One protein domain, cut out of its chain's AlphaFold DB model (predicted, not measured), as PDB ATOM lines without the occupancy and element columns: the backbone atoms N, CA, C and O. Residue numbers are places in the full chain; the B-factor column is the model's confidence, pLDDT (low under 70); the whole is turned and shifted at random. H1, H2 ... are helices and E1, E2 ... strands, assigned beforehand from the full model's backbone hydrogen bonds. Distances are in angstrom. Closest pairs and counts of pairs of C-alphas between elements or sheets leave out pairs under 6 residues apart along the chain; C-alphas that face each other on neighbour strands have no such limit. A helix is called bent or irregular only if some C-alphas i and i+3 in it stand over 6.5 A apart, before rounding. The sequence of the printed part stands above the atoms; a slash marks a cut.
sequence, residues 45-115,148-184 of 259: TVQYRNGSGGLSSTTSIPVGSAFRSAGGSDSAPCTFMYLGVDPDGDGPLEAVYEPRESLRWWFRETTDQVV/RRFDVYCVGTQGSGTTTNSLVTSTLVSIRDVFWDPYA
ATOM      1  N   THR A  45       7.829   7.738   0.958       91.88
ATOM      2  CA  THR A  45       8.963   6.801   0.956       91.88
ATOM      3  C   THR A  45       8.927   5.932  -0.295       91.88
ATOM      4  O   THR A  45       7.875   5.405  -0.645       91.88
ATOM      5  N   VAL A  46      10.069   5.732  -0.952       92.06
ATOM      6  CA  VAL A  46      10.218   4.821  -2.096       92.06
ATOM      7  C   VAL A  46      11.240   3.750  -1.748       92.06
ATOM      8  O   VAL A  46      12.405   4.062  -1.508       92.06
ATOM      9  N   GLN A  47      10.812   2.488  -1.744       92.38
ATOM     10  CA  GLN A  47      11.664   1.317  -1.580       92.38
ATOM     11  C   GLN A  47      11.850   0.621  -2.930       92.38
ATOM     12  O   GLN A  47      10.878   0.194  -3.552       92.38
ATOM     13  N   TYR A  48      13.100   0.480  -3.361       88.81
ATOM     14  CA  TYR A  48      13.472  -0.039  -4.675       88.81
ATOM     15  C   TYR A  48      14.712  -0.931  -4.603       88.81
ATOM     16  O   TYR A  48      15.493  -0.864  -3.655       88.81
ATOM     17  N   ARG A  49      14.932  -1.762  -5.621       84.06
ATOM     18  CA  ARG A  49      16.174  -2.521  -5.789       84.06
ATOM     19  C   ARG A  49      17.195  -1.696  -6.548       84.06
ATOM     20  O   ARG A  49      16.912  -1.197  -7.641       84.06
ATOM     21  N   ASN A  50      18.384  -1.565  -5.981       79.50
ATOM     22  CA  ASN A  50      19.506  -0.888  -6.617       79.50
ATOM     23  C   ASN A  50      20.203  -1.796  -7.651       79.50
ATOM     24  O   ASN A  50      19.870  -2.972  -7.804       79.50
ATOM     25  N   GLY A  51      21.200  -1.250  -8.354       66.19
ATOM     26  CA  GLY A  51      21.943  -1.977  -9.390       66.19
ATOM     27  C   GLY A  51      22.746  -3.189  -8.897       66.19
ATOM     28  O   GLY A  51      23.135  -4.012  -9.718       66.19
ATOM     29  N   SER A  52      22.975  -3.335  -7.583       71.50
ATOM     30  CA  SER A  52      23.593  -4.532  -6.993       71.50
ATOM     31  C   SER A  52      22.571  -5.584  -6.541       71.50
ATOM     32  O   SER A  52      22.955  -6.611  -5.987       71.50
ATOM     33  N   GLY A  53      21.273  -5.347  -6.771       70.31
ATOM     34  CA  GLY A  53      20.175  -6.239  -6.383       70.31
ATOM     35  C   GLY A  53      19.698  -6.073  -4.934       70.31
ATOM     36  O   GLY A  53      18.720  -6.714  -4.535       70.31
ATOM     37  N   GLY A  54      20.345  -5.200  -4.155       77.44
ATOM     38  CA  GLY A  54      19.976  -4.890  -2.775       77.44
ATOM     39  C   GLY A  54      18.778  -3.945  -2.679       77.44
ATOM     40  O   GLY A  54      18.539  -3.126  -3.567       77.44
ATOM     41  N   LEU A  55      18.023  -4.035  -1.582       86.56
ATOM     42  CA  LEU A  55      16.927  -3.109  -1.290       86.56
ATOM     43  C   LEU A  55      17.478  -1.779  -0.765       86.56
ATOM     44  O   LEU A  55      18.300  -1.745   0.145       86.56
ATOM     45  N   SER A  56      17.013  -0.682  -1.348       87.94
ATOM     46  CA  SER A  56      17.300   0.699  -0.963       87.94
ATOM     47  C   SER A  56      15.986   1.427  -0.689       87.94
ATOM     48  O   SER A  56      14.946   1.064  -1.238       87.94
ATOM     49  N   SER A  57      16.015   2.430   0.187       91.50
ATOM     50  CA  SER A  57      14.848   3.248   0.523       91.50
ATOM     51  C   SER A  57      15.241   4.718   0.579       91.50
ATOM     52  O   SER A  57      16.329   5.040   1.057       91.50
ATOM     53  N   THR A  58      14.378   5.603   0.094       90.81
ATOM     54  CA  THR A  58      14.606   7.050   0.116       90.81
ATOM     55  C   THR A  58      13.305   7.817   0.311       90.81
ATOM     56  O   THR A  58      12.236   7.373  -0.105       90.81
ATOM     57  N   THR A  59      13.413   8.986   0.930       90.50
ATOM     58  CA  THR A  59      12.341   9.987   1.040       90.50
ATOM     59  C   THR A  59      12.635  11.240   0.211       90.50
ATOM     60  O   THR A  59      11.771  12.098   0.036       90.50
ATOM     61  N   SER A  60      13.847  11.344  -0.341       87.25
ATOM     62  CA  SER A  60      14.268  12.439  -1.212       87.25
ATOM     63  C   SER A  60      13.832  12.146  -2.643       87.25
ATOM     64  O   SER A  60      14.552  11.490  -3.394       87.25
ATOM     65  N   ILE A  61      12.639  12.611  -3.009       87.19
ATOM     66  CA  ILE A  61      12.035  12.365  -4.325       87.19
ATOM     67  C   ILE A  61      12.107  13.653  -5.157       87.19
ATOM     68  O   ILE A  61      11.545  14.666  -4.736       87.19
ATOM     69  N   PRO A  62      12.773  13.673  -6.322       86.38
ATOM     70  CA  PRO A  62      12.870  14.879  -7.144       86.38
ATOM     71  C   PRO A  62      11.508  15.401  -7.624       86.38
ATOM     72  O   PRO A  62      10.577  14.631  -7.875       86.38
ATOM     73  N   VAL A  63      11.389  16.724  -7.772       84.94
ATOM     74  CA  VAL A  63      10.217  17.356  -8.402       84.94
ATOM     75  C   VAL A  63      10.092  16.861  -9.844       84.94
ATOM     76  O   VAL A  63      11.091  16.766 -10.552       84.94
ATOM     77  N   GLY A  64       8.869  16.547 -10.275       83.44
ATOM     78  CA  GLY A  64       8.597  15.979 -11.600       83.44
ATOM     79  C   GLY A  64       8.679  14.452 -11.663       83.44
ATOM     80  O   GLY A  64       8.349  13.885 -12.699       83.44
ATOM     81  N   SER A  65       9.062  13.784 -10.570       88.31
ATOM     82  CA  SER A  65       8.981  12.326 -10.486       88.31
ATOM     83  C   SER A  65       7.531  11.847 -10.432       88.31
ATOM     84  O   SER A  65       6.713  12.389  -9.680       88.31
ATOM     85  N   ALA A  66       7.240  10.764 -11.151       86.19
ATOM     86  CA  ALA A  66       5.950  10.086 -11.156       86.19
ATOM     87  C   ALA A  66       5.504   9.643  -9.752       86.19
ATOM     88  O   ALA A  66       4.303   9.598  -9.481       86.19
ATOM     89  N   PHE A  67       6.441   9.377  -8.831       88.62
ATOM     90  CA  PHE A  67       6.122   9.035  -7.439       88.62
ATOM     91  C   PHE A  67       5.396  10.161  -6.703       88.62
ATOM     92  O   PHE A  67       4.519   9.889  -5.886       88.62
ATOM     93  N   ARG A  68       5.711  11.424  -7.017       84.56
ATOM     94  CA  ARG A  68       5.020  12.562  -6.396       84.56
ATOM     95  C   ARG A  68       3.578  12.641  -6.891       84.56
ATOM     96  O   ARG A  68       2.691  12.888  -6.094       84.56
ATOM     97  N   SER A  69       3.308  12.341  -8.163       77.94
ATOM     98  CA  SER A  69       1.939  12.318  -8.710       77.94
ATOM     99  C   SER A  69       1.129  11.061  -8.364       77.94
ATOM    100  O   SER A  69      -0.086  11.147  -8.219       77.94
ATOM    101  N   ALA A  70       1.771   9.899  -8.219       73.31
ATOM    102  CA  ALA A  70       1.082   8.620  -8.019       73.31
ATOM    103  C   ALA A  70       0.473   8.460  -6.611       73.31
ATOM    104  O   ALA A  70      -0.463   7.686  -6.438       73.31
ATOM    105  N   GLY A  71       0.973   9.210  -5.623       64.50
ATOM    106  CA  GLY A  71       0.438   9.291  -4.256       64.50
ATOM    107  C   GLY A  71      -0.481  10.495  -4.057       64.50
ATOM    108  O   GLY A  71      -0.541  11.058  -2.974       64.50
ATOM    109  N   GLY A  72      -1.129  10.972  -5.122       62.31
ATOM    110  CA  GLY A  72      -2.056  12.097  -5.049       62.31
ATOM    111  C   GLY A  72      -1.420  13.493  -4.999       62.31
ATOM    112  O   GLY A  72      -2.183  14.444  -4.886       62.31
ATOM    113  N   SER A  73      -0.096  13.644  -5.178       65.75
ATOM    114  CA  SER A  73       0.743  14.858  -4.976       65.75
ATOM    115  C   SER A  73       1.463  14.918  -3.620       65.75
ATOM    116  O   SER A  73       1.279  14.060  -2.756       65.75
ATOM    117  N   ASP A  74       2.336  15.918  -3.443       63.75
ATOM    118  CA  ASP A  74       3.028  16.169  -2.179       63.75
ATOM    119  C   ASP A  74       2.022  16.405  -1.060       63.75
ATOM    120  O   ASP A  74       1.433  17.477  -0.967       63.75
ATOM    121  N   SER A  75       1.850  15.394  -0.207       65.50
ATOM    122  CA  SER A  75       0.969  15.458   0.961       65.50
ATOM    123  C   SER A  75      -0.529  15.424   0.649       65.50
ATOM    124  O   SER A  75      -1.319  15.962   1.425       65.50
ATOM    125  N   ALA A  76      -0.956  14.764  -0.429       82.00
ATOM    126  CA  ALA A  76      -2.375  14.448  -0.555       82.00
ATOM    127  C   ALA A  76      -2.812  13.430   0.510       82.00
ATOM    128  O   ALA A  76      -2.078  12.470   0.771       82.00
ATOM    129  N   PRO A  77      -3.989  13.627   1.128       87.94
ATOM    130  CA  PRO A  77      -4.506  12.702   2.116       87.94
ATOM    131  C   PRO A  77      -4.852  11.357   1.480       87.94
ATOM    132  O   PRO A  77      -5.360  11.269   0.362       87.94
ATOM    133  N   CYS A  78      -4.571  10.305   2.232       89.50
ATOM    134  CA  CYS A  78      -4.906   8.926   1.935       89.50
ATOM    135  C   CYS A  78      -5.585   8.298   3.142       89.50
ATOM    136  O   CYS A  78      -5.417   8.764   4.270       89.50
ATOM    137  N   THR A  79      -6.325   7.218   2.921       91.06
ATOM    138  CA  THR A  79      -7.027   6.517   3.995       91.06
ATOM    139  C   THR A  79      -6.349   5.186   4.298       91.06
ATOM    140  O   THR A  79      -6.039   4.418   3.387       91.06
ATOM    141  N   PHE A  80      -6.142   4.896   5.581       89.50
ATOM    142  CA  PHE A  80      -5.709   3.587   6.069       89.50
ATOM    143  C   PHE A  80      -6.701   3.046   7.102       89.50
ATOM    144  O   PHE A  80      -7.454   3.807   7.709       89.50
ATOM    145  N   MET A  81      -6.691   1.729   7.312       87.56
ATOM    146  CA  MET A  81      -7.537   1.095   8.327       87.56
ATOM    147  C   MET A  81      -6.864   1.162   9.701       87.56
ATOM    148  O   MET A  81      -5.866   0.484   9.966       87.56
ATOM    149  N   TYR A  82      -7.417   1.992  10.575       82.69
ATOM    150  CA  TYR A  82      -7.026   2.121  11.967       82.69
ATOM    151  C   TYR A  82      -7.717   1.054  12.813       82.69
ATOM    152  O   TYR A  82      -8.902   0.792  12.640       82.69
ATOM    153  N   LEU A  83      -6.973   0.445  13.732       80.31
ATOM    154  CA  LEU A  83      -7.514  -0.484  14.714       80.31
ATOM    155  C   LEU A  83      -7.832   0.298  15.989       80.31
ATOM    156  O   LEU A  83      -6.941   0.600  16.787       80.31
ATOM    157  N   GLY A  84      -9.099   0.671  16.127       67.38
ATOM    158  CA  GLY A  84      -9.662   1.262  17.328       67.38
ATOM    159  C   GLY A  84     -10.005   0.216  18.378       67.38
ATOM    160  O   GLY A  84     -10.108  -0.980  18.100       67.38
ATOM    161  N   VAL A  85     -10.167   0.709  19.599       65.31
ATOM    162  CA  VAL A  85     -10.761  -0.026  20.709       65.31
ATOM    163  C   VAL A  85     -12.088   0.662  20.984       65.31
ATOM    164  O   VAL A  85     -12.096   1.890  21.086       65.31
ATOM    165  N   ASP A  86     -13.168  -0.114  21.042       57.28
ATOM    166  CA  ASP A  86     -14.520   0.384  21.301       57.28
ATOM    167  C   ASP A  86     -14.538   1.373  22.495       57.28
ATOM    168  O   ASP A  86     -14.123   0.998  23.600       57.28
ATOM    169  N   PRO A  87     -14.933   2.645  22.281       53.72
ATOM    170  CA  PRO A  87     -14.966   3.658  23.331       53.72
ATOM    171  C   PRO A  87     -16.099   3.448  24.342       53.72
ATOM    172  O   PRO A  87     -16.038   4.039  25.422       53.72
ATOM    173  N   ASP A  88     -17.098   2.617  24.030       60.00
ATOM    174  CA  ASP A  88     -18.350   2.574  24.785       60.00
ATOM    175  C   ASP A  88     -18.270   1.728  26.066       60.00
ATOM    176  O   ASP A  88     -19.231   1.680  26.816       60.00
ATOM    177  N   GLY A  89     -17.119   1.118  26.385       54.22
ATOM    178  CA  GLY A  89     -16.768   0.648  27.740       54.22
ATOM    179  C   GLY A  89     -17.648  -0.447  28.373       54.22
ATOM    180  O   GLY A  89     -17.331  -0.914  29.468       54.22
ATOM    181  N   ASP A  90     -18.703  -0.887  27.691       58.81
ATOM    182  CA  ASP A  90     -19.773  -1.721  28.250       58.81
ATOM    183  C   ASP A  90     -19.638  -3.215  27.884       58.81
ATOM    184  O   ASP A  90     -20.437  -4.053  28.313       58.81
ATOM    185  N   GLY A  91     -18.608  -3.574  27.112       58.16
ATOM    186  CA  GLY A  91     -18.363  -4.927  26.609       58.16
ATOM    187  C   GLY A  91     -16.877  -5.298  26.530       58.16
ATOM    188  O   GLY A  91     -16.002  -4.473  26.808       58.16
ATOM    189  N   PRO A  92     -16.549  -6.562  26.197       58.38
ATOM    190  CA  PRO A  92     -15.172  -6.941  25.893       58.38
ATOM    191  C   PRO A  92     -14.633  -6.050  24.771       58.38
ATOM    192  O   PRO A  92     -15.358  -5.755  23.831       58.38
ATOM    193  N   LEU A  93     -13.371  -5.624  24.879       59.19
ATOM    194  CA  LEU A  93     -12.730  -4.719  23.921       59.19
ATOM    195  C   LEU A  93     -12.785  -5.315  22.506       59.19
ATOM    196  O   LEU A  93     -11.965  -6.169  22.158       59.19
ATOM    197  N   GLU A  94     -13.750  -4.881  21.701       60.38
ATOM    198  CA  GLU A  94     -13.847  -5.285  20.306       60.38
ATOM    199  C   GLU A  94     -12.937  -4.403  19.450       60.38
ATOM    200  O   GLU A  94     -12.837  -3.184  19.609       60.38
ATOM    201  N   ALA A  95     -12.219  -5.064  18.549       65.12
ATOM    202  CA  ALA A  95     -11.393  -4.424  17.543       65.12
ATOM    203  C   ALA A  95     -12.297  -3.775  16.490       65.12
ATOM    204  O   ALA A  95     -12.894  -4.476  15.671       65.12
ATOM    205  N   VAL A  96     -12.360  -2.444  16.476       71.62
ATOM    206  CA  VAL A  96     -13.114  -1.697  15.462       71.62
ATOM    207  C   VAL A  96     -12.149  -1.192  14.398       71.62
ATOM    208  O   VAL A  96     -11.176  -0.502  14.697       71.62
ATOM    209  N   TYR A  97     -12.403  -1.544  13.140       77.38
ATOM    210  CA  TYR A  97     -11.626  -1.043  12.012       77.38
ATOM    211  C   TYR A  97     -12.229   0.260  11.490       77.38
ATOM    212  O   TYR A  97     -13.285   0.258  10.861       77.38
ATOM    213  N   GLU A  98     -11.530   1.368  11.710       83.50
ATOM    214  CA  GLU A  98     -11.967   2.706  11.320       83.50
ATOM    215  C   GLU A  98     -11.083   3.260  10.195       83.50
ATOM    216  O   GLU A  98      -9.857   3.242  10.319       83.50
ATOM    217  N   PRO A  99     -11.644   3.799   9.103       86.62
ATOM    218  CA  PRO A  99     -10.846   4.531   8.127       86.62
ATOM    219  C   PRO A  99     -10.309   5.828   8.751       86.62
ATOM    220  O   PRO A  99     -11.079   6.646   9.251       86.62
ATOM    221  N   ARG A 100      -8.991   6.047   8.701       88.88
ATOM    222  CA  ARG A 100      -8.354   7.299   9.144       88.88
ATOM    223  C   ARG A 100      -7.459   7.894   8.075       88.88
ATOM    224  O   ARG A 100      -6.871   7.174   7.270       88.88
ATOM    225  N   GLU A 101      -7.350   9.217   8.094       91.50
ATOM    226  CA  GLU A 101      -6.542   9.960   7.136       91.50
ATOM    227  C   GLU A 101      -5.058   9.997   7.530       91.50
ATOM    228  O   GLU A 101      -4.675  10.131   8.698       91.50
ATOM    229  N   SER A 102      -4.199   9.905   6.522       90.94
ATOM    230  CA  SER A 102      -2.754  10.041   6.627       90.94
ATOM    231  C   SER A 102      -2.208  10.796   5.425       90.94
ATOM    232  O   SER A 102      -2.780  10.762   4.342       90.94
ATOM    233  N   LEU A 103      -1.080  11.470   5.614       91.19
ATOM    234  CA  LEU A 103      -0.317  12.122   4.548       91.19
ATOM    235  C   LEU A 103       0.912  11.290   4.143       91.19
ATOM    236  O   LEU A 103       1.778  11.766   3.410       91.19
ATOM    237  N   ARG A 104       1.028  10.064   4.670       90.56
ATOM    238  CA  ARG A 104       2.181   9.182   4.473       90.56
ATOM    239  C   ARG A 104       1.922   8.183   3.364       90.56
ATOM    240  O   ARG A 104       1.026   7.345   3.459       90.56
ATOM    241  N   TRP A 105       2.804   8.219   2.377       91.81
ATOM    242  CA  TRP A 105       2.763   7.337   1.222       91.81
ATOM    243  C   TRP A 105       4.009   6.472   1.170       91.81
ATOM    244  O   TRP A 105       5.125   6.953   1.388       91.81
ATOM    245  N   TRP A 106       3.833   5.199   0.841       92.19
ATOM    246  CA  TRP A 106       4.947   4.286   0.639       92.19
ATOM    247  C   TRP A 106       4.802   3.553  -0.689       92.19
ATOM    248  O   TRP A 106       3.814   2.872  -0.931       92.19
ATOM    249  N   PHE A 107       5.808   3.699  -1.544       93.12
ATOM    250  CA  PHE A 107       5.961   2.975  -2.795       93.12
ATOM    251  C   PHE A 107       6.954   1.841  -2.596       93.12
ATOM    252  O   PHE A 107       8.083   2.079  -2.162       93.12
ATOM    253  N   ARG A 108       6.565   0.613  -2.927       91.88
ATOM    254  CA  ARG A 108       7.438  -0.555  -2.819       91.88
ATOM    255  C   ARG A 108       7.527  -1.264  -4.150       91.88
ATOM    256  O   ARG A 108       6.510  -1.656  -4.703       91.88
ATOM    257  N   GLU A 109       8.745  -1.443  -4.642       89.56
ATOM    258  CA  GLU A 109       8.971  -2.176  -5.880       89.56
ATOM    259  C   GLU A 109       8.531  -3.638  -5.740       89.56
ATOM    260  O   GLU A 109       8.984  -4.355  -4.837       89.56
ATOM    261  N   THR A 110       7.668  -4.076  -6.652       80.75
ATOM    262  CA  THR A 110       7.116  -5.432  -6.690       80.75
ATOM    263  C   THR A 110       7.957  -6.290  -7.634       80.75
ATOM    264  O   THR A 110       8.134  -5.941  -8.799       80.75
ATOM    265  N   THR A 111       8.486  -7.419  -7.152       60.75
ATOM    266  CA  THR A 111       9.345  -8.313  -7.955       60.75
ATOM    267  C   THR A 111       8.630  -9.451  -8.658       60.75
ATOM    268  O   THR A 111       9.232 -10.108  -9.504       60.75
ATOM    269  N   ASP A 112       7.377  -9.709  -8.307       50.53
ATOM    270  CA  ASP A 112       6.829 -11.058  -8.472       50.53
ATOM    271  C   ASP A 112       5.946 -11.231  -9.709       50.53
ATOM    272  O   ASP A 112       5.298 -12.263  -9.866       50.53
ATOM    273  N   GLN A 113       5.941 -10.270 -10.635       45.50
ATOM    274  CA  GLN A 113       5.268 -10.443 -11.919       45.50
ATOM    275  C   GLN A 113       6.149  -9.956 -13.060       45.50
ATOM    276  O   GLN A 113       6.466  -8.770 -13.157       45.50
ATOM    277  N   VAL A 114       6.501 -10.880 -13.960       51.34
ATOM    278  CA  VAL A 114       6.787 -10.522 -15.352       51.34
ATOM    279  C   VAL A 114       5.585  -9.708 -15.810       51.34
ATOM    280  O   VAL A 114       4.458 -10.202 -15.808       51.34
ATOM    281  N   VAL A 115       5.806  -8.426 -16.086       55.16
ATOM    282  CA  VAL A 115       4.729  -7.519 -16.468       55.16
ATOM    283  C   VAL A 115       4.350  -7.846 -17.913       55.16
ATOM    284  O   VAL A 115       4.902  -7.287 -18.859       55.16
ATOM    285  N   ARG A 148       9.373  -0.189 -14.042       80.94
ATOM    286  CA  ARG A 148       9.350  -0.925 -12.775       80.94
ATOM    287  C   ARG A 148       7.995  -0.717 -12.107       80.94
ATOM    288  O   ARG A 148       7.475   0.401 -12.102       80.94
ATOM    289  N   ARG A 149       7.411  -1.794 -11.580       85.25
ATOM    290  CA  ARG A 149       6.119  -1.758 -10.886       85.25
ATOM    291  C   ARG A 149       6.322  -1.466  -9.406       85.25
ATOM    292  O   ARG A 149       7.199  -2.052  -8.775       85.25
ATOM    293  N   PHE A 150       5.486  -0.586  -8.871       89.62
ATOM    294  CA  PHE A 150       5.457  -0.240  -7.460       89.62
ATOM    295  C   PHE A 150       4.049  -0.388  -6.905       89.62
ATOM    296  O   PHE A 150       3.106   0.196  -7.439       89.62
ATOM    297  N   ASP A 151       3.927  -1.111  -5.800       91.06
ATOM    298  CA  ASP A 151       2.732  -1.090  -4.971       91.06
ATOM    299  C   ASP A 151       2.709   0.200  -4.150       91.06
ATOM    300  O   ASP A 151       3.724   0.612  -3.576       91.06
ATOM    301  N   VAL A 152       1.549   0.852  -4.128       91.06
ATOM    302  CA  VAL A 152       1.319   2.144  -3.483       91.06
ATOM    303  C   VAL A 152       0.507   1.918  -2.218       91.06
ATOM    304  O   VAL A 152      -0.637   1.469  -2.278       91.06
ATOM    305  N   TYR A 153       1.084   2.261  -1.074       91.69
ATOM    306  CA  TYR A 153       0.460   2.115   0.233       91.69
ATOM    307  C   TYR A 153       0.166   3.473   0.857       91.69
ATOM    308  O   TYR A 153       1.022   4.362   0.864       91.69
ATOM    309  N   CYS A 154      -1.012   3.581   1.463       92.12
ATOM    310  CA  CYS A 154      -1.272   4.561   2.501       92.12
ATOM    311  C   CYS A 154      -0.749   4.009   3.826       92.12
ATOM    312  O   CYS A 154      -1.036   2.862   4.185       92.12
ATOM    313  N   VAL A 155       0.036   4.802   4.545       91.94
ATOM    314  CA  VAL A 155       0.682   4.364   5.783       91.94
ATOM    315  C   VAL A 155       0.123   5.138   6.960       91.94
ATOM    316  O   VAL A 155       0.089   6.361   6.946       91.94
ATOM    317  N   GLY A 156      -0.260   4.444   8.017       90.94
ATOM    318  CA  GLY A 156      -0.718   5.048   9.261       90.94
ATOM    319  C   GLY A 156      -0.009   4.474  10.473       90.94
ATOM    320  O   GLY A 156       0.704   3.475  10.392       90.94
ATOM    321  N   THR A 157      -0.201   5.113  11.619       89.00
ATOM    322  CA  THR A 157       0.258   4.626  12.920       89.00
ATOM    323  C   THR A 157      -0.960   4.396  13.795       89.00
ATOM    324  O   THR A 157      -1.796   5.289  13.957       89.00
ATOM    325  N   GLN A 158      -1.048   3.188  14.339       84.25
ATOM    326  CA  GLN A 158      -2.065   2.796  15.304       84.25
ATOM    327  C   GLN A 158      -1.822   3.482  16.651       84.25
ATOM    328  O   GLN A 158      -0.706   3.917  16.937       84.25
ATOM    329  N   GLY A 159      -2.836   3.521  17.517       72.69
ATOM    330  CA  GLY A 159      -2.689   4.048  18.880       72.69
ATOM    331  C   GLY A 159      -1.598   3.334  19.691       72.69
ATOM    332  O   GLY A 159      -0.972   3.942  20.551       72.69
ATOM    333  N   SER A 160      -1.294   2.076  19.351       74.69
ATOM    334  CA  SER A 160      -0.190   1.283  19.915       74.69
ATOM    335  C   SER A 160       1.214   1.722  19.466       74.69
ATOM    336  O   SER A 160       2.204   1.156  19.922       74.69
ATOM    337  N   GLY A 161       1.328   2.668  18.527       77.56
ATOM    338  CA  GLY A 161       2.588   3.037  17.875       77.56
ATOM    339  C   GLY A 161       2.991   2.115  16.717       77.56
ATOM    340  O   GLY A 161       4.010   2.348  16.070       77.56
ATOM    341  N   THR A 162       2.200   1.080  16.412       83.44
ATOM    342  CA  THR A 162       2.474   0.158  15.301       83.44
ATOM    343  C   THR A 162       2.143   0.805  13.955       83.44
ATOM    344  O   THR A 162       1.072   1.385  13.786       83.44
ATOM    345  N   THR A 163       3.035   0.682  12.973       86.50
ATOM    346  CA  THR A 163       2.775   1.138  11.599       86.50
ATOM    347  C   THR A 163       1.863   0.153  10.868       86.50
ATOM    348  O   THR A 163       2.083  -1.055  10.912       86.50
ATOM    349  N   THR A 164       0.845   0.656  10.175       88.12
ATOM    350  CA  THR A 164      -0.062  -0.120   9.322       88.12
ATOM    351  C   THR A 164       0.004   0.404   7.895       88.12
ATOM    352  O   THR A 164      -0.015   1.612   7.680       88.12
ATOM    353  N   ASN A 165       0.069  -0.516   6.931       89.50
ATOM    354  CA  ASN A 165       0.091  -0.199   5.509       89.50
ATOM    355  C   ASN A 165      -1.197  -0.714   4.872       89.50
ATOM    356  O   ASN A 165      -1.482  -1.909   4.934       89.50
ATOM    357  N   SER A 166      -1.944   0.170   4.225       89.69
ATOM    358  CA  SER A 166      -3.112  -0.183   3.424       89.69
ATOM    359  C   SER A 166      -2.752  -0.026   1.952       89.69
ATOM    360  O   SER A 166      -2.376   1.062   1.523       89.69
ATOM    361  N   LEU A 167      -2.810  -1.121   1.189       89.06
ATOM    362  CA  LEU A 167      -2.573  -1.091  -0.255       89.06
ATOM    363  C   LEU A 167      -3.682  -0.273  -0.921       89.06
ATOM    364  O   LEU A 167      -4.859  -0.565  -0.733       89.06
ATOM    365  N   VAL A 168      -3.293   0.735  -1.693       88.50
ATOM    366  CA  VAL A 168      -4.213   1.618  -2.419       88.50
ATOM    367  C   VAL A 168      -4.320   1.181  -3.873       88.50
ATOM    368  O   VAL A 168      -5.416   1.035  -4.402       88.50
ATOM    369  N   THR A 169      -3.177   0.984  -4.532       86.56
ATOM    370  CA  THR A 169      -3.098   0.628  -5.954       86.56
ATOM    371  C   THR A 169      -1.689   0.139  -6.308       86.56
ATOM    372  O   THR A 169      -0.826   0.036  -5.436       86.56
ATOM    373  N   SER A 170      -1.435  -0.118  -7.590       85.56
ATOM    374  CA  SER A 170      -0.094  -0.285  -8.154       85.56
ATOM    375  C   SER A 170       0.142   0.724  -9.281       85.56
ATOM    376  O   SER A 170      -0.800   1.186  -9.925       85.56
ATOM    377  N   THR A 171       1.400   1.092  -9.514       84.00
ATOM    378  CA  THR A 171       1.799   2.031 -10.570       84.00
ATOM    379  C   THR A 171       3.037   1.543 -11.319       84.00
ATOM    380  O   THR A 171       3.872   0.822 -10.765       84.00
ATOM    381  N   LEU A 172       3.161   1.929 -12.589       84.12
ATOM    382  CA  LEU A 172       4.343   1.685 -13.413       84.12
ATOM    383  C   LEU A 172       5.159   2.970 -13.515       84.12
ATOM    384  O   LEU A 172       4.655   3.998 -13.960       84.12
ATOM    385  N   VAL A 173       6.435   2.896 -13.147       84.81
ATOM    386  CA  VAL A 173       7.364   4.028 -13.214       84.81
ATOM    387  C   VAL A 173       8.459   3.721 -14.225       84.81
ATOM    388  O   VAL A 173       9.083   2.660 -14.182       84.81
ATOM    389  N   SER A 174       8.684   4.649 -15.156       83.31
ATOM    390  CA  SER A 174       9.744   4.524 -16.159       83.31
ATOM    391  C   SER A 174      11.123   4.578 -15.510       83.31
ATOM    392  O   SER A 174      11.344   5.343 -14.576       83.31
ATOM    393  N   ILE A 175      12.093   3.844 -16.056       78.69
ATOM    394  CA  ILE A 175      13.509   3.981 -15.671       78.69
ATOM    395  C   ILE A 175      14.089   5.339 -16.116       78.69
ATOM    396  O   ILE A 175      15.123   5.760 -15.612       78.69
ATOM    397  N   ARG A 176      13.411   6.064 -17.020       78.19
ATOM    398  CA  ARG A 176      13.733   7.464 -17.362       78.19
ATOM    399  C   ARG A 176      13.089   8.499 -16.434       78.19
ATOM    400  O   ARG A 176      13.226   9.690 -16.691       78.19
ATOM    401  N   ASP A 177      12.354   8.080 -15.405       86.75
ATOM    402  CA  ASP A 177      11.862   9.023 -14.401       86.75
ATOM    403  C   ASP A 177      13.042   9.763 -13.754       86.75
ATOM    404  O   ASP A 177      14.058   9.142 -13.447       86.75
ATOM    405  N   VAL A 178      12.897  11.070 -13.514       87.75
ATOM    406  CA  VAL A 178      13.934  11.924 -12.895       87.75
ATOM    407  C   VAL A 178      14.411  11.387 -11.538       87.75
ATOM    408  O   VAL A 178      15.526  11.672 -11.104       87.75
ATOM    409  N   PHE A 179      13.602  10.559 -10.870       88.19
ATOM    410  CA  PHE A 179      14.010   9.795  -9.693       88.19
ATOM    411  C   PHE A 179      15.273   8.958  -9.923       88.19
ATOM    412  O   PHE A 179      16.083   8.814  -9.010       88.19
ATOM    413  N   TRP A 180      15.451   8.408 -11.125       84.81
ATOM    414  CA  TRP A 180      16.564   7.526 -11.455       84.81
ATOM    415  C   TRP A 180      17.829   8.256 -11.886       84.81
ATOM    416  O   TRP A 180      18.886   7.633 -11.842       84.81
ATOM    417  N   ASP A 181      17.770   9.544 -12.239       82.06
ATOM    418  CA  ASP A 181      18.934  10.301 -12.726       82.06
ATOM    419  C   ASP A 181      20.157  10.199 -11.793       82.06
ATOM    420  O   ASP A 181      21.241   9.869 -12.282       82.06
ATOM    421  N   PRO A 182      20.028  10.357 -10.454       80.50
ATOM    422  CA  PRO A 182      21.163  10.200  -9.539       80.50
ATOM    423  C   PRO A 182      21.724   8.769  -9.487       80.50
ATOM    424  O   PRO A 182      22.862   8.558  -9.069       80.50
ATOM    425  N   TYR A 183      20.924   7.777  -9.881       73.25
ATOM    426  CA  TYR A 183      21.259   6.352  -9.843       73.25
ATOM    427  C   TYR A 183      21.670   5.797 -11.219       73.25
ATOM    428  O   TYR A 183      22.183   4.682 -11.297       73.25
ATOM    429  N   ALA A 184      21.470   6.560 -12.299       63.94
ATOM    430  CA  ALA A 184      21.715   6.150 -13.682       63.94
ATOM    431  C   ALA A 184      23.205   6.160 -14.081       63.94
ATOM    432  O   ALA A 184      23.559   5.790 -15.204       63.94
TER     433      ALA A 184
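What this domain is: This is residues 45 to 115 and 148 to 184 of the 259 residues of an uncharacterized protein of Acidimicrobiaceae bacterium (UniProt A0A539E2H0). A strongly twisted sheet of five strands makes the body, and a two-stranded hairpin, E3 and E4, packs with its base partly face to face on E6 and E7 and reaches away along the longest axis to its tip near Asp 90. Two short helices complete it: H1 is over the large sheet, and H2 is at the other end of the length. The printed part has 108 residues with two named helices and seven named strands, in the order E1, E2, H1, E3, E4, E5, E6, E7, H2; the large sheet runs E2, E1, E5, E6, E7 and is mixed, and the class is mostly strand. The whole is loose, with a radius of gyration of the C-alphas of 16.9 A, and its outline is a rod of 59 by 27 by 23 A.

How they stand to each other: Begin at E1, residues 45 to 49, which forms a hairpin with E2, residues 55 to 58; there N 46 and O 58 are 2.8 A apart, within hydrogen-bond range. On its other side E1 has the parallel neighbour E5, residues 104 to 109, at 8 degrees, with N 47 and O 107 at 2.8 A. E5 has a second neighbour in E6, residues 148 to 157, antiparallel at 148 degrees, with N 106 and O 153 at 2.9 A. E6 forms a hairpin with the edge strand E7, residues 163 to 174, where N 150 and O 171 are 2.9 A apart; E7 bends by 73 degrees at residue 168. H1, residues 66 to 70, is on this sheet at a height of 7.3 A over the sheet, over none of its strands, but only just, with 2 of its C-alphas falling on E6. Its closest C-alphas to E7 are those of Ala 66 and Val 173, 6.6 A. Now look at the hairpin of E3, residues 78 to 85, and E4, residues 95 to 102, with N 82 and O 98 at 2.8 A. With the large sheet it makes a sandwich, two sheets face to face, their strands at 57 degrees. The closest C-alphas of E3 and E7 are those of Phe 80 and Ser 166, 5.3 A; those of E3 and E6 are Cys 78 and Cys 154, 5.7 A. E4 bends by 53 degrees at residue 99 and runs on into E5 at 93 degrees. H2, residues 178 to 183, is not on the sheet, but only just, with 4 pairs of C-alphas within 10 A; it is near H1. In H1 every O i to N i+4 pair is within hydrogen-bond range; in H2 0 of 2 are, beside 2 of 3 O i to N i+3 pairs. H2 is irregular, with C-alphas 179 and 182 7.2 A apart.

Where its parts are: Find C-alpha 45 at (8.963, 6.801, 0.956), where E1 begins its 13.6 A; E2 then covers 10.5 A and H1 6.0 A. E3 starts at C-alpha 78, (-4.906, 8.926, 1.935), and runs 21.6 A; E4 comes back over 20.1 A, and E5 measures 16.8 A. E6 is 27.8 A long and E7 28.8 A. H2, 9.7 A long, ends at C-alpha 183, (21.259, 6.352, -9.843).

The domain as a whole: The two C-alphas farthest apart are those of Asp 90 and Ala 184, 59.5 A. Residues 116 to 147 are not printed, and C-alphas 115 and 148 are 8.9 A apart across this cut, in the link from E5 to E6. Of the links that are printed whole, none is long. The mean pLDDT of the printed part is 79.9; look for values under 70 at residue 51, residues 71 to 75, 84 to 95 and 111 to 115, and residue 184.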